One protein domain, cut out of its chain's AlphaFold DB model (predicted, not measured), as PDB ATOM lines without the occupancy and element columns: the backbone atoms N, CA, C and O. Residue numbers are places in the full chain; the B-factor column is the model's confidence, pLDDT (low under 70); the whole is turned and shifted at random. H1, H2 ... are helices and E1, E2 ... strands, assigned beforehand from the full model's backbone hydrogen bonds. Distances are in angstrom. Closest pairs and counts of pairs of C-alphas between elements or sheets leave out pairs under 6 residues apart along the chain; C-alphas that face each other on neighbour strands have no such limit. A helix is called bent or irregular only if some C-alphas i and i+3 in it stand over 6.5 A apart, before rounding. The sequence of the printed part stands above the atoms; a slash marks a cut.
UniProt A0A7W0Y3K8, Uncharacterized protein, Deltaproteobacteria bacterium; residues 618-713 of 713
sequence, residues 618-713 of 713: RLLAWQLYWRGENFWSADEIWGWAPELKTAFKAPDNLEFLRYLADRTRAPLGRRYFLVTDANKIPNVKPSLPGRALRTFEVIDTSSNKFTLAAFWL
ATOM      1  N   ARG A 618      71.031  11.133   4.016       94.12
ATOM      2  CA  ARG A 618      70.993   9.660   3.972       94.12
ATOM      3  C   ARG A 618      69.760   9.126   3.270       94.12
ATOM      4  O   ARG A 618      68.648   9.570   3.549       94.12
ATOM      5  N   LEU A 619      69.967   8.113   2.430       94.50
ATOM      6  CA  LEU A 619      68.910   7.273   1.884       94.50
ATOM      7  C   LEU A 619      68.560   6.149   2.864       94.50
ATOM      8  O   LEU A 619      69.437   5.445   3.362       94.50
ATOM      9  N   LEU A 620      67.271   5.958   3.110       94.12
ATOM     10  CA  LEU A 620      66.687   4.929   3.956       94.12
ATOM     11  C   LEU A 620      65.825   4.018   3.079       94.12
ATOM     12  O   LEU A 620      64.908   4.480   2.402       94.12
ATOM     13  N   ALA A 621      66.088   2.716   3.111       92.50
ATOM     14  CA  ALA A 621      65.255   1.715   2.454       92.50
ATOM     15  C   ALA A 621      64.256   1.160   3.474       92.50
ATOM     16  O   ALA A 621      64.630   0.361   4.333       92.50
ATOM     17  N   TRP A 622      62.992   1.580   3.404       92.69
ATOM     18  CA  TRP A 622      61.991   1.248   4.422       92.69
ATOM     19  C   TRP A 622      60.959   0.248   3.907       92.69
ATOM     20  O   TRP A 622      60.250   0.501   2.933       92.69
ATOM     21  N   GLN A 623      60.891  -0.906   4.569       89.88
ATOM     22  CA  GLN A 623      60.003  -2.034   4.286       89.88
ATOM     23  C   GLN A 623      59.902  -2.391   2.798       89.88
ATOM     24  O   GLN A 623      58.850  -2.822   2.326       89.88
ATOM     25  N   LEU A 624      60.983  -2.212   2.041       84.12
ATOM     26  CA  LEU A 624      60.991  -2.542   0.625       84.12
ATOM     27  C   LEU A 624      60.895  -4.053   0.437       84.12
ATOM     28  O   LEU A 624      61.665  -4.822   1.020       84.12
ATOM     29  N   TYR A 625      59.966  -4.481  -0.411       74.56
ATOM     30  CA  TYR A 625      59.851  -5.881  -0.781       74.56
ATOM     31  C   TYR A 625      60.835  -6.220  -1.908       74.56
ATOM     32  O   TYR A 625      60.532  -6.017  -3.082       74.56
ATOM     33  N   TRP A 626      62.024  -6.715  -1.545       68.62
ATOM     34  CA  TRP A 626      63.088  -7.080  -2.491       68.62
ATOM     35  C   TRP A 626      62.889  -8.493  -3.059       68.62
ATOM     36  O   TRP A 626      63.179  -9.488  -2.393       68.62
ATOM     37  N   ARG A 627      62.442  -8.585  -4.313       62.91
ATOM     38  CA  ARG A 627      62.440  -9.795  -5.149       62.91
ATOM     39  C   ARG A 627      63.022  -9.480  -6.532       62.91
ATOM     40  O   ARG A 627      62.303  -9.341  -7.519       62.91
ATOM     41  N   GLY A 628      64.352  -9.408  -6.600       55.84
ATOM     42  CA  GLY A 628      65.094  -9.261  -7.859       55.84
ATOM     43  C   GLY A 628      65.219  -7.829  -8.389       55.84
ATOM     44  O   GLY A 628      65.810  -7.636  -9.447       55.84
ATOM     45  N   GLU A 629      64.706  -6.821  -7.678       64.75
ATOM     46  CA  GLU A 629      64.967  -5.412  -7.979       64.75
ATOM     47  C   GLU A 629      66.316  -4.979  -7.398       64.75
ATOM     48  O   GLU A 629      66.498  -4.967  -6.182       64.75
ATOM     49  N   ASN A 630      67.248  -4.586  -8.266       60.31
ATOM     50  CA  ASN A 630      68.519  -3.995  -7.863       60.31
ATOM     51  C   ASN A 630      68.497  -2.497  -8.163       60.31
ATOM     52  O   ASN A 630      68.066  -2.073  -9.236       60.31
ATOM     53  N   PHE A 631      69.011  -1.702  -7.234       70.56
ATOM     54  CA  PHE A 631      69.370  -0.317  -7.487       70.56
ATOM     55  C   PHE A 631      70.766  -0.060  -6.936       70.56
ATOM     56  O   PHE A 631      71.223  -0.735  -6.014       70.56
ATOM     57  N   TRP A 632      71.460   0.891  -7.543       73.62
ATOM     58  CA  TRP A 632      72.783   1.283  -7.098       73.62
ATOM     59  C   TRP A 632      72.650   2.342  -6.008       73.62
ATOM     60  O   TRP A 632      72.007   3.364  -6.226       73.62
ATOM     61  N   SER A 633      73.240   2.086  -4.843       77.56
ATOM     62  CA  SER A 633      73.248   3.022  -3.715       77.56
ATOM     63  C   SER A 633      74.658   3.437  -3.296       77.56
ATOM     64  O   SER A 633      74.802   3.959  -2.200       77.56
ATOM     65  N   ALA A 634      75.697   3.132  -4.086       76.50
ATOM     66  CA  ALA A 634      77.099   3.380  -3.721       76.50
ATOM     67  C   ALA A 634      77.467   2.887  -2.298       76.50
ATOM     68  O   ALA A 634      78.114   3.599  -1.539       76.50
ATOM     69  N   ASP A 635      76.973   1.703  -1.909       75.81
ATOM     70  CA  ASP A 635      77.094   1.133  -0.556       75.81
ATOM     71  C   ASP A 635      76.494   1.982   0.589       75.81
ATOM     72  O   ASP A 635      76.684   1.674   1.758       75.81
ATOM     73  N   GLU A 636      75.684   3.006   0.313       78.31
ATOM     74  CA  GLU A 636      75.169   3.918   1.351       78.31
ATOM     75  C   GLU A 636      74.091   3.331   2.271       78.31
ATOM     76  O   GLU A 636      73.838   3.908   3.326       78.31
ATOM     77  N   ILE A 637      73.461   2.212   1.890       86.94
ATOM     78  CA  ILE A 637      72.406   1.553   2.690       86.94
ATOM     79  C   ILE A 637      72.854   0.238   3.350       86.94
ATOM     80  O   ILE A 637      72.140  -0.308   4.199       86.94
ATOM     81  N   TRP A 638      74.030  -0.265   2.958       84.56
ATOM     82  CA  TRP A 638      74.663  -1.489   3.473       84.56
ATOM     83  C   TRP A 638      76.149  -1.294   3.797       84.56
ATOM     84  O   TRP A 638      76.894  -2.267   3.906       84.56
ATOM     85  N   GLY A 639      76.582  -0.044   3.941       83.06
ATOM     86  CA  GLY A 639      77.988   0.304   4.091       83.06
ATOM     87  C   GLY A 639      78.595  -0.219   5.387       83.06
ATOM     88  O   GLY A 639      77.904  -0.667   6.308       83.06
ATOM     89  N   TRP A 640      79.923  -0.137   5.470       84.44
ATOM     90  CA  TRP A 640      80.674  -0.597   6.640       84.44
ATOM     91  C   TRP A 640      80.237   0.125   7.928       84.44
ATOM     92  O   TRP A 640      80.018  -0.518   8.959       84.44
ATOM     93  N   ALA A 641      80.046   1.447   7.861       85.31
ATOM     94  CA  ALA A 641      79.754   2.265   9.033       85.31
ATOM     95  C   ALA A 641      78.298   2.108   9.528       85.31
ATOM     96  O   ALA A 641      77.379   2.004   8.708       85.31
ATOM     97  N   PRO A 642      78.041   2.118  10.853       88.00
ATOM     98  CA  PRO A 642      76.693   1.960  11.410       88.00
ATOM     99  C   PRO A 642      75.656   2.955  10.864       88.00
ATOM    100  O   PRO A 642      74.485   2.598  10.705       88.00
ATOM    101  N   GLU A 643      76.059   4.189  10.570       88.06
ATOM    102  CA  GLU A 643      75.222   5.240   9.983       88.06
ATOM    103  C   GLU A 643      74.749   4.924   8.553       88.06
ATOM    104  O   GLU A 643      73.710   5.442   8.147       88.06
ATOM    105  N   LEU A 644      75.447   4.043   7.824       90.19
ATOM    106  CA  LEU A 644      75.110   3.599   6.464       90.19
ATOM    107  C   LEU A 644      74.284   2.305   6.438       90.19
ATOM    108  O   LEU A 644      73.950   1.810   5.374       90.19
ATOM    109  N   LYS A 645      73.950   1.716   7.592       91.44
ATOM    110  CA  LYS A 645      73.094   0.519   7.667       91.44
ATOM    111  C   LYS A 645      71.628   0.933   7.768       91.44
ATOM    112  O   LYS A 645      71.047   0.896   8.854       91.44
ATOM    113  N   THR A 646      71.064   1.376   6.647       93.19
ATOM    114  CA  THR A 646      69.758   2.061   6.571       93.19
ATOM    115  C   THR A 646      68.677   1.272   5.824       93.19
ATOM    116  O   THR A 646      67.671   1.834   5.387       93.19
ATOM    117  N   ALA A 647      68.858  -0.042   5.683       91.38
ATOM    118  CA  ALA A 647      67.862  -0.943   5.117       91.38
ATOM    119  C   ALA A 647      67.027  -1.631   6.210       91.38
ATOM    120  O   ALA A 647      67.496  -2.541   6.890       91.38
ATOM    121  N   PHE A 648      65.758  -1.244   6.330       91.50
ATOM    122  CA  PHE A 648      64.825  -1.728   7.347       91.50
ATOM    123  C   PHE A 648      63.751  -2.602   6.703       91.50
ATOM    124  O   PHE A 648      62.800  -2.095   6.116       91.50
ATOM    125  N   LYS A 649      63.893  -3.926   6.789       85.69
ATOM    126  CA  LYS A 649      62.978  -4.875   6.121       85.69
ATOM    127  C   LYS A 649      61.809  -5.328   6.999       85.69
ATOM    128  O   LYS A 649      60.806  -5.797   6.469       85.69
ATOM    129  N   ALA A 650      61.957  -5.230   8.320       85.31
ATOM    130  CA  ALA A 650      60.993  -5.753   9.282       85.31
ATOM    131  C   ALA A 650      59.683  -4.935   9.304       85.31
ATOM    132  O   ALA A 650      59.726  -3.708   9.175       85.31
ATOM    133  N   PRO A 651      58.521  -5.587   9.500       83.00
ATOM    134  CA  PRO A 651      57.220  -4.916   9.502       83.00
ATOM    135  C   PRO A 651      56.940  -4.080  10.767       83.00
ATOM    136  O   PRO A 651      56.069  -3.215  10.738       83.00
ATOM    137  N   ASP A 652      57.653  -4.322  11.870       85.75
ATOM    138  CA  ASP A 652      57.380  -3.752  13.201       85.75
ATOM    139  C   ASP A 652      57.971  -2.348  13.451       85.75
ATOM    140  O   ASP A 652      57.721  -1.748  14.496       85.75
ATOM    141  N   ASN A 653      58.743  -1.807  12.500       89.75
ATOM    142  CA  ASN A 653      59.445  -0.517  12.575       89.75
ATOM    143  C   ASN A 653      60.434  -0.350  13.744       89.75
ATOM    144  O   ASN A 653      60.972   0.745  13.920       89.75
ATOM    145  N   LEU A 654      60.736  -1.393  14.520       92.12
ATOM    146  CA  LEU A 654      61.528  -1.249  15.744       92.12
ATOM    147  C   LEU A 654      62.953  -0.764  15.449       92.12
ATOM    148  O   LEU A 654      63.427   0.196  16.057       92.12
ATOM    149  N   GLU A 655      63.634  -1.398  14.496       92.25
ATOM    150  CA  GLU A 655      64.991  -1.008  14.091       92.25
ATOM    151  C   GLU A 655      65.030   0.364  13.415       92.25
ATOM    152  O   GLU A 655      65.957   1.139  13.648       92.25
ATOM    153  N   PHE A 656      64.003   0.681  12.626       94.44
ATOM    154  CA  PHE A 656      63.866   1.973  11.959       94.44
ATOM    155  C   PHE A 656      63.766   3.114  12.976       94.44
ATOM    156  O   PHE A 656      64.523   4.081  12.911       94.44
ATOM    157  N   LEU A 657      62.891   2.979  13.974       94.19
ATOM    158  CA  LEU A 657      62.731   3.988  15.020       94.19
ATOM    159  C   LEU A 657      63.965   4.090  15.919       94.19
ATOM    160  O   LEU A 657      64.355   5.196  16.291       94.19
ATOM    161  N   ARG A 658      64.619   2.961  16.225       94.81
ATOM    162  CA  ARG A 658      65.902   2.955  16.946       94.81
ATOM    163  C   ARG A 658      66.978   3.722  16.185       94.81
ATOM    164  O   ARG A 658      67.682   4.514  16.798       94.81
ATOM    165  N   TYR A 659      67.071   3.536  14.867       95.06
ATOM    166  CA  TYR A 659      67.996   4.297  14.029       95.06
ATOM    167  C   TYR A 659      67.709   5.801  14.095       95.06
ATOM    168  O   TYR A 659      68.619   6.577  14.356       95.06
ATOM    169  N   LEU A 660      66.448   6.218  13.927       94.75
ATOM    170  CA  LEU A 660      66.070   7.638  13.968       94.75
ATOM    171  C   LEU A 660      66.262   8.292  15.346       94.75
ATOM    172  O   LEU A 660      66.384   9.519  15.433       94.75
ATOM    173  N   ALA A 661      66.239   7.506  16.424       94.06
ATOM    174  CA  ALA A 661      66.463   7.981  17.786       94.06
ATOM    175  C   ALA A 661      67.955   8.111  18.137       94.06
ATOM    176  O   ALA A 661      68.316   8.954  18.961       94.06
ATOM    177  N   ASP A 662      68.816   7.308  17.513       94.50
ATOM    178  CA  ASP A 662      70.253   7.292  17.760       94.50
ATOM    179  C   ASP A 662      70.947   8.471  17.070       94.50
ATOM    180  O   ASP A 662      71.135   8.483  15.859       94.50
ATOM    181  N   ARG A 663      71.381   9.466  17.845       92.75
ATOM    182  CA  ARG A 663      72.021  10.684  17.318       92.75
ATOM    183  C   ARG A 663      73.429  10.470  16.782       92.75
ATOM    184  O   ARG A 663      73.912  11.321  16.041       92.75
ATOM    185  N   THR A 664      74.067   9.352  17.119       87.81
ATOM    186  CA  THR A 664      75.371   8.990  16.553       87.81
ATOM    187  C   THR A 664      75.233   8.467  15.124       87.81
ATOM    188  O   THR A 664      76.122   8.675  14.305       87.81
ATOM    189  N   ARG A 665      74.088   7.848  14.807       90.19
ATOM    190  CA  ARG A 665      73.771   7.300  13.480       90.19
ATOM    191  C   ARG A 665      72.900   8.239  12.647       90.19
ATOM    192  O   ARG A 665      73.081   8.325  11.435       90.19
ATOM    193  N   ALA A 666      71.982   8.948  13.299       93.25
ATOM    194  CA  ALA A 666      71.014   9.863  12.714       93.25
ATOM    195  C   ALA A 666      71.093  11.268  13.365       93.25
ATOM    196  O   ALA A 666      70.258  11.618  14.217       93.25
ATOM    197  N   PRO A 667      72.121  12.070  13.018       92.38
ATOM    198  CA  PRO A 667      72.285  13.425  13.543       92.38
ATOM    199  C   PRO A 667      71.124  14.356  13.152       92.38
ATOM    200  O   PRO A 667      70.524  14.234  12.086       92.38
ATOM    201  N   LEU A 668      70.827  15.318  14.030       93.06
ATOM    202  CA  LEU A 668      69.818  16.355  13.779       93.06
ATOM    203  C   LEU A 668      70.322  17.385  12.758       93.06
ATOM    204  O   LEU A 668      71.526  17.566  12.582       93.06
ATOM    205  N   GLY A 669      69.396  18.109  12.131       92.81
ATOM    206  CA  GLY A 669      69.695  19.154  11.150       92.81
ATOM    207  C   GLY A 669      69.997  18.627   9.748       92.81
ATOM    208  O   GLY A 669      70.449  19.398   8.907       92.81
ATOM    209  N   ARG A 670      69.739  17.339   9.496       94.19
ATOM    210  CA  ARG A 670      69.934  16.688   8.195       94.19
ATOM    211  C   ARG A 670      68.619  16.284   7.557       94.19
ATOM    212  O   ARG A 670      67.621  16.060   8.256       94.19
ATOM    213  N   ARG A 671      68.641  16.156   6.232       96.50
ATOM    214  CA  ARG A 671      67.536  15.606   5.457       96.50
ATOM    215  C   ARG A 671      67.751  14.102   5.293       96.50
ATOM    216  O   ARG A 671      68.852  13.617   5.044       96.50
ATOM    217  N   TYR A 672      66.674  13.353   5.444       96.81
ATOM    218  CA  TYR A 672      66.648  11.912   5.249       96.81
ATOM    219  C   TYR A 672      65.687  11.608   4.124       96.81
ATOM    220  O   TYR A 672      64.542  12.055   4.149       96.81
ATOM    221  N   PHE A 673      66.160  10.844   3.151       96.75
ATOM    222  CA  PHE A 673      65.385  10.375   2.020       96.75
ATOM    223  C   PHE A 673      64.944   8.952   2.309       96.75
ATOM    224  O   PHE A 673      65.735   8.137   2.762       96.75
ATOM    225  N   LEU A 674      63.685   8.635   2.061       95.19
ATOM    226  CA  LEU A 674      63.106   7.330   2.328       95.19
ATOM    227  C   LEU A 674      62.506   6.790   1.041       95.19
ATOM    228  O   LEU A 674      61.595   7.393   0.477       95.19
ATOM    229  N   VAL A 675      63.004   5.640   0.600       93.00
ATOM    230  CA  VAL A 675      62.457   4.895  -0.531       93.00
ATOM    231  C   VAL A 675      61.653   3.701  -0.019       93.00
ATOM    232  O   VAL A 675      62.114   2.930   0.830       93.00
ATOM    233  N   THR A 676      60.428   3.558  -0.522       91.44
ATOM    234  CA  THR A 676      59.532   2.441  -0.199       91.44
ATOM    235  C   THR A 676      58.586   2.115  -1.362       91.44
ATOM    236  O   THR A 676      58.570   2.814  -2.378       91.44
ATOM    237  N   ASP A 677      57.804   1.045  -1.217       88.75
ATOM    238  CA  ASP A 677      56.700   0.735  -2.124       88.75
ATOM    239  C   ASP A 677      55.616   1.828  -1.988       88.75
ATOM    240  O   ASP A 677      55.227   2.202  -0.879       88.75
ATOM    241  N   ALA A 678      55.101   2.331  -3.107       88.19
ATOM    242  CA  ALA A 678      54.196   3.477  -3.187       88.19
ATOM    243  C   ALA A 678      52.933   3.301  -2.329       88.19
ATOM    244  O   ALA A 678      52.489   4.233  -1.658       88.19
ATOM    245  N   ASN A 679      52.397   2.079  -2.262       87.44
ATOM    246  CA  ASN A 679      51.233   1.755  -1.434       87.44
ATOM    247  C   ASN A 679      51.507   1.802   0.082       87.44
ATOM    248  O   ASN A 679      50.558   1.807   0.863       87.44
ATOM    249  N   LYS A 680      52.773   1.849   0.516       89.06
ATOM    250  CA  LYS A 680      53.146   1.917   1.934       89.06
ATOM    251  C   LYS A 680      53.411   3.334   2.431       89.06
ATOM    252  O   LYS A 680      53.470   3.530   3.643       89.06
ATOM    253  N   ILE A 681      53.521   4.324   1.547       90.12
ATOM    254  CA  ILE A 681      53.737   5.731   1.924       90.12
ATOM    255  C   ILE A 681      52.732   6.242   2.973       90.12
ATOM    256  O   ILE A 681      53.180   6.868   3.940       90.12
ATOM    257  N   PRO A 682      51.418   5.939   2.884       89.88
ATOM    258  CA  PRO A 682      50.460   6.346   3.915       89.88
ATOM    259  C   PRO A 682      50.782   5.803   5.316       89.88
ATOM    260  O   PRO A 682      50.449   6.447   6.307       89.88
ATOM    261  N   ASN A 683      51.470   4.659   5.405       89.88
ATOM    262  CA  ASN A 683      51.858   4.020   6.666       89.88
ATOM    263  C   ASN A 683      53.182   4.567   7.224       89.88
ATOM    264  O   ASN A 683      53.415   4.483   8.429       89.88
ATOM    265  N   VAL A 684      54.042   5.146   6.374       90.00
ATOM    266  CA  VAL A 684      55.320   5.742   6.799       90.00
ATOM    267  C   VAL A 684      55.070   6.956   7.672       90.00
ATOM    268  O   VAL A 684      55.575   7.025   8.790       90.00
ATOM    269  N   LYS A 685      54.300   7.925   7.165       90.12
ATOM    270  CA  LYS A 685      54.187   9.250   7.781       90.12
ATOM    271  C   LYS A 685      53.774   9.176   9.260       90.12
ATOM    272  O   LYS A 685      54.501   9.751  10.064       90.12
ATOM    273  N   PRO A 686      52.718   8.437   9.661       90.81
ATOM    274  CA  PRO A 686      52.310   8.337  11.066       90.81
ATOM    275  C   PRO A 686      53.356   7.694  11.984       90.81
ATOM    276  O   PRO A 686      53.315   7.915  13.189       90.81
ATOM    277  N   SER A 687      54.283   6.900  11.437       88.62
ATOM    278  CA  SER A 687      55.347   6.264  12.220       88.62
ATOM    279  C   SER A 687      56.500   7.213  12.566       88.62
ATOM    280  O   SER A 687      57.301   6.905  13.444       88.62
ATOM    281  N   LEU A 688      56.602   8.368  11.901       93.25
ATOM    282  CA  LEU A 688      57.721   9.288  12.087       93.25
ATOM    283  C   LEU A 688      57.577  10.125  13.371       93.25
ATOM    284  O   LEU A 688      56.494  10.631  13.667       93.25
ATOM    285  N   PRO A 689      58.668  10.356  14.124       91.50
ATOM    286  CA  PRO A 689      58.619  11.151  15.346       91.50
ATOM    287  C   PRO A 689      58.777  12.661  15.090       91.50
ATOM    288  O   PRO A 689      59.570  13.098  14.258       91.50
ATOM    289  N   GLY A 690      58.089  13.485  15.888       92.06
ATOM    290  CA  GLY A 690      58.421  14.902  16.098       92.06
ATOM    291  C   GLY A 690      58.558  15.749  14.824       92.06
ATOM    292  O   GLY A 690      57.577  15.997  14.123       92.06
ATOM    293  N   ARG A 691      59.771  16.259  14.558       92.69
ATOM    294  CA  ARG A 691      60.061  17.100  13.383       92.69
ATOM    295  C   ARG A 691      59.893  16.330  12.075       92.69
ATOM    296  O   ARG A 691      59.277  16.884  11.168       92.69
ATOM    297  N   ALA A 692      60.331  15.070  12.024       94.38
ATOM    298  CA  ALA A 692      60.249  14.246  10.823       94.38
ATOM    299  C   ALA A 692      58.815  14.165  10.291       94.38
ATOM    300  O   ALA A 692      58.588  14.401   9.108       94.38
ATOM    301  N   LEU A 693      57.839  13.947  11.179       94.88
ATOM    302  CA  LEU A 693      56.414  13.935  10.838       94.88
ATOM    303  C   LEU A 693      55.939  15.256  10.215       94.88
ATOM    304  O   LEU A 693      55.188  15.248   9.238       94.88
ATOM    305  N   ARG A 694      56.360  16.392  10.787       95.75
ATOM    306  CA  ARG A 694      55.944  17.739  10.352       95.75
ATOM    307  C   ARG A 694      56.561  18.150   9.021       95.75
ATOM    308  O   ARG A 694      55.937  18.893   8.279       95.75
ATOM    309  N   THR A 695      57.772  17.681   8.742       97.00
ATOM    310  CA  THR A 695      58.520  17.996   7.515       97.00
ATOM    311  C   THR A 695      58.433  16.901   6.455       97.00
ATOM    312  O   THR A 695      59.162  16.966   5.474       97.00
ATOM    313  N   PHE A 696      57.616  15.867   6.677       97.31
ATOM    314  CA  PHE A 696      57.489  14.763   5.735       97.31
ATOM    315  C   PHE A 696      56.851  15.238   4.435       97.31
ATOM    316  O   PHE A 696      55.715  15.724   4.429       97.31
ATOM    317  N   GLU A 697      57.556  15.008   3.341       96.44
ATOM    318  CA  GLU A 697      57.127  15.332   1.993       96.44
ATOM    319  C   GLU A 697      57.403  14.163   1.051       96.44
ATOM    320  O   GLU A 697      58.360  13.408   1.221       96.44
ATOM    321  N   VAL A 698      56.553  14.014   0.043       96.12
ATOM    322  CA  VAL A 698      56.779  13.082  -1.058       96.12
ATOM    323  C   VAL A 698      57.486  13.856  -2.165       96.12
ATOM    324  O   VAL A 698      56.964  14.871  -2.617       96.12
ATOM    325  N   ILE A 699      58.674  13.400  -2.564       94.75
ATOM    326  CA  ILE A 699      59.540  14.100  -3.522       94.75
ATOM    327  C   ILE A 699      59.375  13.530  -4.927       94.75
ATOM    328  O   ILE A 699      59.295  14.283  -5.891       94.75
ATOM    329  N   ASP A 700      59.369  12.202  -5.041       93.25
ATOM    330  CA  ASP A 700      59.386  11.514  -6.328       93.25
ATOM    331  C   ASP A 700      58.331  10.412  -6.350       93.25
ATOM    332  O   ASP A 700      58.366   9.465  -5.557       93.25
ATOM    333  N   THR A 701      57.393  10.561  -7.276       92.06
ATOM    334  CA  THR A 701      56.379   9.570  -7.630       92.06
ATOM    335  C   THR A 701      56.421   9.294  -9.126       92.06
ATOM    336  O   THR A 701      55.379   9.053  -9.718       92.06
ATOM    337  N   SER A 702      57.584   9.351  -9.783       89.06
ATOM    338  CA  SER A 702      57.683   9.052 -11.221       89.06
ATOM    339  C   SER A 702      57.259   7.611 -11.535       89.06
ATOM    340  O   SER A 702      56.738   7.323 -12.609       89.06
ATOM    341  N   SER A 703      57.413   6.722 -10.553       88.00
ATOM    342  CA  SER A 703      56.996   5.330 -10.594       88.00
ATOM    343  C   SER A 703      55.673   5.125  -9.852       88.00
ATOM    344  O   SER A 703      55.491   5.573  -8.722       88.00
ATOM    345  N   ASN A 704      54.769   4.346 -10.450       87.12
ATOM    346  CA  ASN A 704      53.562   3.836  -9.784       87.12
ATOM    347  C   ASN A 704      53.873   2.807  -8.678       87.12
ATOM    348  O   ASN A 704      52.978   2.436  -7.917       87.12
ATOM    349  N   LYS A 705      55.116   2.311  -8.605       85.94
ATOM    350  CA  LYS A 705      55.525   1.284  -7.648       85.94
ATOM    351  C   LYS A 705      56.384   1.824  -6.522       85.94
ATOM    352  O   LYS A 705      56.229   1.359  -5.398       85.94
ATOM    353  N   PHE A 706      57.311   2.723  -6.811       88.94
ATOM    354  CA  PHE A 706      58.243   3.229  -5.814       88.94
ATOM    355  C   PHE A 706      57.997   4.699  -5.572       88.94
ATOM    356  O   PHE A 706      57.690   5.454  -6.489       88.94
ATOM    357  N   THR A 707      58.156   5.102  -4.323       91.94
ATOM    358  CA  THR A 707      58.050   6.503  -3.951       91.94
ATOM    359  C   THR A 707      59.255   6.889  -3.123       91.94
ATOM    360  O   THR A 707      59.651   6.162  -2.206       91.94
ATOM    361  N   LEU A 708      59.826   8.042  -3.460       95.25
ATOM    362  CA  LEU A 708      60.814   8.719  -2.642       95.25
ATOM    363  C   LEU A 708      60.109   9.789  -1.821       95.25
ATOM    364  O   LEU A 708      59.469  10.694  -2.360       95.25
ATOM    365  N   ALA A 709      60.261   9.704  -0.512       97.12
ATOM    366  CA  ALA A 709      59.888  10.753   0.416       97.12
ATOM    367  C   ALA A 709      61.140  11.342   1.065       97.12
ATOM    368  O   ALA A 709      62.208  10.733   1.033       97.12
ATOM    369  N   ALA A 710      61.010  12.503   1.693       97.62
ATOM    370  CA  ALA A 710      62.014  12.999   2.617       97.62
ATOM    371  C   ALA A 710      61.397  13.634   3.849       97.62
ATOM    372  O   ALA A 710      60.215  13.972   3.897       97.62
ATOM    373  N   PHE A 711      62.232  13.781   4.865       97.75
ATOM    374  CA  PHE A 711      61.927  14.503   6.084       97.75
ATOM    375  C   PHE A 711      63.217  15.013   6.726       97.75
ATOM    376  O   PHE A 711      64.314  14.548   6.417       97.75
ATOM    377  N   TRP A 712      63.085  15.957   7.651       96.94
ATOM    378  CA  TRP A 712      64.188  16.502   8.433       96.94
ATOM    379  C   TRP A 712      64.145  15.964   9.861       96.94
ATOM    380  O   TRP A 712      63.073  15.931  10.477       96.94
ATOM    381  N   LEU A 713      65.307  15.584  10.400       94.00
ATOM    382  CA  LEU A 713      65.465  15.299  11.833       94.00
ATOM    383  C   LEU A 713      65.881  16.547  12.610       94.00
ATOM    384  O   LEU A 713      66.759  17.307  12.144       94.00
TER     385      LEU A 713
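AT A GLANCE: This is residues 618 to 713 of the 713 residues of an uncharacterized protein of Deltaproteobacteria bacterium (UniProt A0A7W0Y3K8). A strongly twisted sheet of four strands has a helix, H2, along one face, over E4 and E2; the short helix H3 only grazes the sheet, and H1 stands off it, coming closest to E1 at Trp 622. Past the edge strand E1 wanders a long stretch with no named element, residues 623 to 653, of which 627 to 632 stick out freely and 647 to 648 pair beside E1. The 96 printed residues hold three named helices and four named strands in the order E1 H1 E2 H2 H3 E3 E4; the mixed sheet has the order E1 E2 E4 E3, with E1 and E2 parallel and the other neighbours antiparallel. The class is mixed, helices and strands, though named elements hold only 46 of the 96 residues. The whole is compact, with a radius of gyration of the C-alphas of 12.5 A and spans of 32 by 31 by 23 A.

IN THESE COORDINATES: Begin with the sheet: find C-alpha 618 at (70.993, 9.660, 3.972), where strand E1 begins, residues 618 to 622. Strand E2 is residues 671 to 677 and measures 19.9 A. Strand E4, residues 706 to 712, is 20.4 A long and ends at C-alpha 712 at (64.188, 16.502, 8.433). Strand E3 is residues 697 to 700. Now turn to the helices: H2, residues 678 to 687, begins at C-alpha 678 at (54.196, 3.477, -3.187) and measures 15.7 A. It is irregular, with C-alphas 679 and 682 standing 7.1 A apart. H1 is residues 654 to 661, 10.7 A long, and H3 is residues 690 to 694.

HOW THE PARTS SIT: Look first at the inner strands E2 and E4, antiparallel at 155 degrees between their directions, where N 674 and O 709 are 2.8 A apart, within hydrogen-bond range. On the other side of E2 lies the edge strand E1, parallel to E2 at 27 degrees, with N 620 and O 673 at 2.7 A. E3, the other edge strand, forms a hairpin with E4, antiparallel at 141 degrees, with N 699 and O 708 at 2.8 A. H2 is on the sheet at a height over the sheet of 8.6 A, over E4 and only just over E2, with 3 of its C-alphas falling on E2. On the local plane it stands at 13 degrees to E4, along the strands, and the two layers are this helix and the sheet. The closest C-alphas of H2 and E4, those of Ala 678 and Phe 706, are 4.8 A apart. H2 and H3 touch only at the corner, and only just, with 3 pairs of C-alphas within 8 A; the closest are Lys 685 and Leu 693, 6.0 A. H3 only grazes the sheet with residues 690 to 694, and its C-alpha 692 comes within 5.0 A of C-alpha 711 of E4. H1 is not on the sheet, but only just, with 4 pairs of C-alphas within 10 A; the closest C-alphas of E1 and H1, those of Trp 622 and Phe 656, are 7.8 A apart. H1 and H2 are only just apart, at 8.2 A. E1, H1 and E2 make a strand-helix-strand unit, two parallel neighbour strands with a helix between them in the chain, and its crossover is right-handed. E2, H2, H3 and E3 make a split one, with E4 between its strands in the sheet, also right-handed. Every O i to N i+4 pair in H1 is within hydrogen-bond range; H2 has 1 of 6, beside 4 of 7 O i to N i+3 pairs, and H3 has 0 of 1, beside 1 of 2.

THE WHOLE: The two C-alphas farthest apart are those of Gly 628 and Gly 690, 34.7 A. The printed part has no cut and ends at residue 713, the chain's last. The link from E1 to H1 is long, with 31 residues. The mean pLDDT of the printed part is 88.9, and residues 626 to 630 are under 70.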